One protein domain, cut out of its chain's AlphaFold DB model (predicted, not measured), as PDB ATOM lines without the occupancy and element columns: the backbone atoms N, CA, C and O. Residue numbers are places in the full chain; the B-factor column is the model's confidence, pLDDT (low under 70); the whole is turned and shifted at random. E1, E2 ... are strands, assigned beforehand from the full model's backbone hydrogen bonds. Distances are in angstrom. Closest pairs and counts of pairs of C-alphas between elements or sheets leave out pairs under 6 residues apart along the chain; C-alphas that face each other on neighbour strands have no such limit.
ATOM      1  N   HIS A   3      45.251 -77.122  -3.318       82.06
ATOM      2  CA  HIS A   3      46.007 -76.215  -2.464       82.06
ATOM      3  C   HIS A   3      45.066 -75.204  -1.820       82.06
ATOM      4  O   HIS A   3      44.461 -74.387  -2.513       82.06
ATOM      5  N   ALA A   4      44.966 -75.231  -0.494       86.56
ATOM      6  CA  ALA A   4      44.278 -74.185   0.246       86.56
ATOM      7  C   ALA A   4      45.167 -72.939   0.325       86.56
ATOM      8  O   ALA A   4      46.360 -73.022   0.623       86.56
ATOM      9  N   GLY A   5      44.583 -71.776   0.065       83.44
ATOM     10  CA  GLY A   5      45.290 -70.509   0.089       83.44
ATOM     11  C   GLY A   5      44.366 -69.332   0.353       83.44
ATOM     12  O   GLY A   5      43.144 -69.454   0.447       83.44
ATOM     13  N   SER A   6      44.969 -68.159   0.480       83.69
ATOM     14  CA  SER A   6      44.242 -66.903   0.578       83.69
ATOM     15  C   SER A   6      44.914 -65.829  -0.262       83.69
ATOM     16  O   SER A   6      46.116 -65.859  -0.534       83.69
ATOM     17  N   CYS A   7      44.115 -64.874  -0.724       80.00
ATOM     18  CA  CYS A   7      44.629 -63.686  -1.377       80.00
ATOM     19  C   CYS A   7      45.279 -62.784  -0.327       80.00
ATOM     20  O   CYS A   7      44.739 -62.598   0.763       80.00
ATOM     21  N   HIS A   8      46.386 -62.145  -0.698       75.50
ATOM     22  CA  HIS A   8      47.110 -61.210   0.161       75.50
ATOM     23  C   HIS A   8      46.237 -60.059   0.708       75.50
ATOM     24  O   HIS A   8      46.512 -59.537   1.779       75.50
ATOM     25  N   CYS A   9      45.135 -59.701   0.035       74.50
ATOM     26  CA  CYS A   9      44.192 -58.697   0.544       74.50
ATOM     27  C   CYS A   9      43.379 -59.151   1.774       74.50
ATOM     28  O   CYS A   9      42.598 -58.364   2.305       74.50
ATOM     29  N   GLY A  10      43.482 -60.424   2.175       80.00
ATOM     30  CA  GLY A  10      42.795 -61.010   3.329       80.00
ATOM     31  C   GLY A  10      41.298 -61.267   3.139       80.00
ATOM     32  O   GLY A  10      40.670 -61.862   4.006       80.00
ATOM     33  N   ARG A  11      40.700 -60.846   2.015       82.69
ATOM     34  CA  ARG A  11      39.246 -60.964   1.782       82.69
ATOM     35  C   ARG A  11      38.815 -62.263   1.115       82.69
ATOM     36  O   ARG A  11      37.627 -62.560   1.096       82.69
ATOM     37  N   ILE A  12      39.750 -62.985   0.507       82.25
ATOM     38  CA  ILE A  12      39.446 -64.166  -0.301       82.25
ATOM     39  C   ILE A  12      40.277 -65.323   0.228       82.25
ATOM     40  O   ILE A  12      41.504 -65.252   0.208       82.25
ATOM     41  N   ALA A  13      39.602 -66.379   0.665       88.75
ATOM     42  CA  ALA A  13      40.176 -67.706   0.826       88.75
ATOM     43  C   ALA A  13      39.701 -68.573  -0.345       88.75
ATOM     44  O   ALA A  13      38.587 -68.384  -0.837       88.75
ATOM     45  N   PHE A  14      40.546 -69.477  -0.819       84.25
ATOM     46  CA  PHE A  14      40.236 -70.342  -1.951       84.25
ATOM     47  C   PHE A  14      40.921 -71.699  -1.811       84.25
ATOM     48  O   PHE A  14      41.995 -71.817  -1.220       84.25
ATOM     49  N   GLU A  15      40.309 -72.711  -2.413       88.06
ATOM     50  CA  GLU A  15      40.966 -73.969  -2.743       88.06
ATOM     51  C   GLU A  15      41.282 -73.943  -4.234       88.06
ATOM     52  O   GLU A  15      40.404 -73.750  -5.074       88.06
ATOM     53  N   LEU A  16      42.563 -74.064  -4.556       83.12
ATOM     54  CA  LEU A  16      43.043 -74.104  -5.922       83.12
ATOM     55  C   LEU A  16      43.258 -75.558  -6.325       83.12
ATOM     56  O   LEU A  16      44.195 -76.207  -5.859       83.12
ATOM     57  N   GLU A  17      42.417 -76.035  -7.231       86.06
ATOM     58  CA  GLU A  17      42.680 -77.236  -8.010       86.06
ATOM     59  C   GLU A  17      43.219 -76.811  -9.375       86.06
ATOM     60  O   GLU A  17      42.550 -76.108 -10.134       86.06
ATOM     61  N   THR A  18      44.465 -77.175  -9.669       78.94
ATOM     62  CA  THR A  18      45.086 -76.831 -10.946       78.94
ATOM     63  C   THR A  18      46.066 -77.904 -11.407       78.94
ATOM     64  O   THR A  18      46.688 -78.605 -10.602       78.94
ATOM     65  N   ASP A  19      46.172 -78.018 -12.724       82.75
ATOM     66  CA  ASP A  19      47.207 -78.708 -13.489       82.75
ATOM     67  C   ASP A  19      48.362 -77.766 -13.886       82.75
ATOM     68  O   ASP A  19      49.367 -78.211 -14.442       82.75
ATOM     69  N   ALA A  20      48.245 -76.468 -13.585       84.25
ATOM     70  CA  ALA A  20      49.260 -75.472 -13.875       84.25
ATOM     71  C   ALA A  20      50.557 -75.710 -13.084       84.25
ATOM     72  O   ALA A  20      50.515 -76.148 -11.929       84.25
ATOM     73  N   PRO A  21      51.716 -75.317 -13.644       85.31
ATOM     74  CA  PRO A  21      52.956 -75.268 -12.887       85.31
ATOM     75  C   PRO A  21      52.819 -74.334 -11.681       85.31
ATOM     76  O   PRO A  21      52.429 -73.169 -11.820       85.31
ATOM     77  N   ILE A  22      53.192 -74.842 -10.510       88.12
ATOM     78  CA  ILE A  22      53.306 -74.067  -9.276       88.12
ATOM     79  C   ILE A  22      54.774 -73.933  -8.889       88.12
ATOM     80  O   ILE A  22      55.591 -74.811  -9.159       88.12
ATOM     81  N   THR A  23      55.113 -72.818  -8.254       89.88
ATOM     82  CA  THR A  23      56.391 -72.666  -7.552       89.88
ATOM     83  C   THR A  23      56.130 -72.725  -6.061       89.88
ATOM     84  O   THR A  23      55.282 -71.992  -5.559       89.88
ATOM     85  N   GLU A  24      56.854 -73.586  -5.360       89.69
ATOM     86  CA  GLU A  24      56.793 -73.691  -3.906       89.69
ATOM     87  C   GLU A  24      57.798 -72.740  -3.251       89.69
ATOM     88  O   GLU A  24      58.864 -72.446  -3.799       89.69
ATOM     89  N   GLY A  25      57.456 -72.253  -2.065       89.19
ATOM     90  CA  GLY A  25      58.303 -71.390  -1.260       89.19
ATOM     91  C   GLY A  25      57.951 -71.471   0.220       89.19
ATOM     92  O   GLY A  25      57.009 -72.146   0.634       89.19
ATOM     93  N   ALA A  26      58.728 -70.762   1.032       89.50
ATOM     94  CA  ALA A  26      58.442 -70.575   2.445       89.50
ATOM     95  C   ALA A  26      58.613 -69.101   2.807       89.50
ATOM     96  O   ALA A  26      59.533 -68.432   2.328       89.50
ATOM     97  N   ASN A  27      57.734 -68.587   3.662       83.88
ATOM     98  CA  ASN A  27      57.873 -67.250   4.214       83.88
ATOM     99  C   ASN A  27      59.179 -67.182   5.033       83.88
ATOM    100  O   ASN A  27      59.313 -67.920   6.008       83.88
ATOM    101  N   PRO A  28      60.128 -66.288   4.705       83.88
ATOM    102  CA  PRO A  28      61.432 -66.257   5.367       83.88
ATOM    103  C   PRO A  28      61.372 -65.805   6.834       83.88
ATOM    104  O   PRO A  28      62.318 -66.042   7.578       83.88
ATOM    105  N   LYS A  29      60.283 -65.153   7.265       86.38
ATOM    106  CA  LYS A  29      60.092 -64.695   8.651       86.38
ATOM    107  C   LYS A  29      59.399 -65.739   9.526       86.38
ATOM    108  O   LYS A  29      59.695 -65.815  10.712       86.38
ATOM    109  N   THR A  30      58.461 -66.506   8.967       88.00
ATOM    110  CA  THR A  30      57.602 -67.425   9.744       88.00
ATOM    111  C   THR A  30      57.816 -68.902   9.424       88.00
ATOM    112  O   THR A  30      57.329 -69.754  10.160       88.00
ATOM    113  N   GLY A  31      58.496 -69.228   8.323       88.50
ATOM    114  CA  GLY A  31      58.634 -70.595   7.812       88.50
ATOM    115  C   GLY A  31      57.358 -71.168   7.187       88.50
ATOM    116  O   GLY A  31      57.357 -72.318   6.758       88.50
ATOM    117  N   GLN A  32      56.269 -70.394   7.118       85.69
ATOM    118  CA  GLN A  32      54.999 -70.861   6.563       85.69
ATOM    119  C   GLN A  32      55.135 -71.186   5.072       85.69
ATOM    120  O   GLN A  32      55.630 -70.358   4.305       85.69
ATOM    121  N   ALA A  33      54.663 -72.365   4.667       87.19
ATOM    122  CA  ALA A  33      54.659 -72.787   3.271       87.19
ATOM    123  C   ALA A  33      53.791 -71.858   2.411       87.19
ATOM    124  O   ALA A  33      52.681 -71.479   2.796       87.19
ATOM    125  N   THR A  34      54.295 -71.508   1.235       86.75
ATOM    126  CA  THR A  34      53.600 -70.703   0.235       86.75
ATOM    127  C   THR A  34      53.737 -71.341  -1.138       86.75
ATOM    128  O   THR A  34      54.689 -72.064  -1.424       86.75
ATOM    129  N   ILE A  35      52.773 -71.050  -2.005       87.06
ATOM    130  CA  ILE A  35      52.857 -71.383  -3.421       87.06
ATOM    131  C   ILE A  35      52.602 -70.131  -4.252       87.06
ATOM    132  O   ILE A  35      51.819 -69.260  -3.868       87.06
ATOM    133  N   ALA A  36      53.246 -70.057  -5.407       85.88
ATOM    134  CA  ALA A  36      52.957 -69.076  -6.433       85.88
ATOM    135  C   ALA A  36      52.413 -69.796  -7.669       85.88
ATOM    136  O   ALA A  36      53.059 -70.691  -8.216       85.88
ATOM    137  N   VAL A  37      51.229 -69.373  -8.110       86.62
ATOM    138  CA  VAL A  37      50.630 -69.784  -9.381       86.62
ATOM    139  C   VAL A  37      50.593 -68.586 -10.318       86.62
ATOM    140  O   VAL A  37      50.197 -67.480  -9.940       86.62
ATOM    141  N   ASN A  38      51.011 -68.791 -11.563       88.25
ATOM    142  CA  ASN A  38      50.824 -67.780 -12.591       88.25
ATOM    143  C   ASN A  38      49.350 -67.774 -13.006       88.25
ATOM    144  O   ASN A  38      48.861 -68.747 -13.571       88.25
ATOM    145  N   VAL A  39      48.653 -66.662 -12.771       85.62
ATOM    146  CA  VAL A  39      47.220 -66.526 -13.087       85.62
ATOM    147  C   VAL A  39      46.884 -66.770 -14.564       85.62
ATOM    148  O   VAL A  39      45.756 -67.135 -14.868       85.62
ATOM    149  N   ARG A  40      47.853 -66.640 -15.486       87.31
ATOM    150  CA  ARG A  40      47.674 -66.995 -16.910       87.31
ATOM    151  C   ARG A  40      47.520 -68.494 -17.160       87.31
ATOM    152  O   ARG A  40      47.056 -68.872 -18.226       87.31
ATOM    153  N   CYS A  41      47.937 -69.326 -16.215       88.50
ATOM    154  CA  CYS A  41      47.846 -70.776 -16.319       88.50
ATOM    155  C   CYS A  41      46.551 -71.325 -15.698       88.50
ATOM    156  O   CYS A  41      46.334 -72.529 -15.734       88.50
ATOM    157  N   ILE A  42      45.693 -70.471 -15.129       85.06
ATOM    158  CA  ILE A  42      44.431 -70.893 -14.517       85.06
ATOM    159  C   ILE A  42      43.345 -70.953 -15.596       85.06
ATOM    160  O   ILE A  42      42.876 -69.925 -16.090       85.06
TER     161      ILE A  42
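What this domain is: This is residues 3 to 42 of the 60 residues of an uncharacterized protein of Xanthomonas cucurbitae (UniProt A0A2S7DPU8). The model shows two small strand hairpins, E1 with E2 and E3 with E4, set as the two arms of a loose V, with the link from E2 to E3, residues 18 to 21, at its corner. The tips of both arms, residues 7 to 12 and residues 27 to 32, stick out free. The printed part has 40 residues with no named helix and four strands, in the order E1, E2, E3, E4, and they make two separate antiparallel sheets, E1 - E2 and E3 - E4. By its named elements the class is all strand, though these hold only 19 of the 40 printed residues. The whole is only just loose, close to compact, with a radius of gyration of the C-alphas of 10.8 A and spans of 28 by 23 by 14 A.

Where its parts are: Find C-alpha 3 at (46.007, -76.215, -2.464); from there E1 runs over residues 3 to 6, 10.0 A from first to last C-alpha. Go on past residues 7 to 12 to E2, residues 13 to 17, which spans 13.2 A. Next look at C-alpha 22, at (53.306, -74.067, -9.276), where E3 begins; it covers residues 22 to 26 and measures 13.3 A. E4, residues 33 to 37, measures 13.6 A and ends at C-alpha 37, at (50.630, -69.784, -9.381).

How they stand to each other: Begin with E1 and E2, a hairpin of antiparallel neighbours whose directions stand at 152 degrees. Here the C-alphas of Ser 6 and Ala 13 face each other at 4.2 A, and N 3 and O 16 are within hydrogen-bond range at 2.9 A, as are N 16 and O 3 at 2.8 A. Move on to E3 and E4, also a hairpin of antiparallel neighbours at 152 degrees. The C-alphas of Ala 26 and Ala 33 face each other at 4.5 A; N 25 and O 34 are within hydrogen-bond range at 2.8 A, and N 36 and O 23 at 2.8 A. Between the two hairpins, E1 and E4 are near each other, with 6 pairs of C-alphas within 10 A but no pair within 8 A. E1 and E3 are apart, E2 and E4 are apart, and E2 and E3 are apart though they follow each other along the chain.

The domain as a whole: Look for the two C-alphas farthest apart, those of Asp 19 and Lys 29, at 29.2 A. The printed part has no cut from residue 3 to residue 42. The link from E2 to E3 is tight, with 4 residues, and the links from E1 to E2 and from E3 to E4 are short, with 6 residues each. The mean pLDDT of the printed part is 85.1, and no printed residue is under 70.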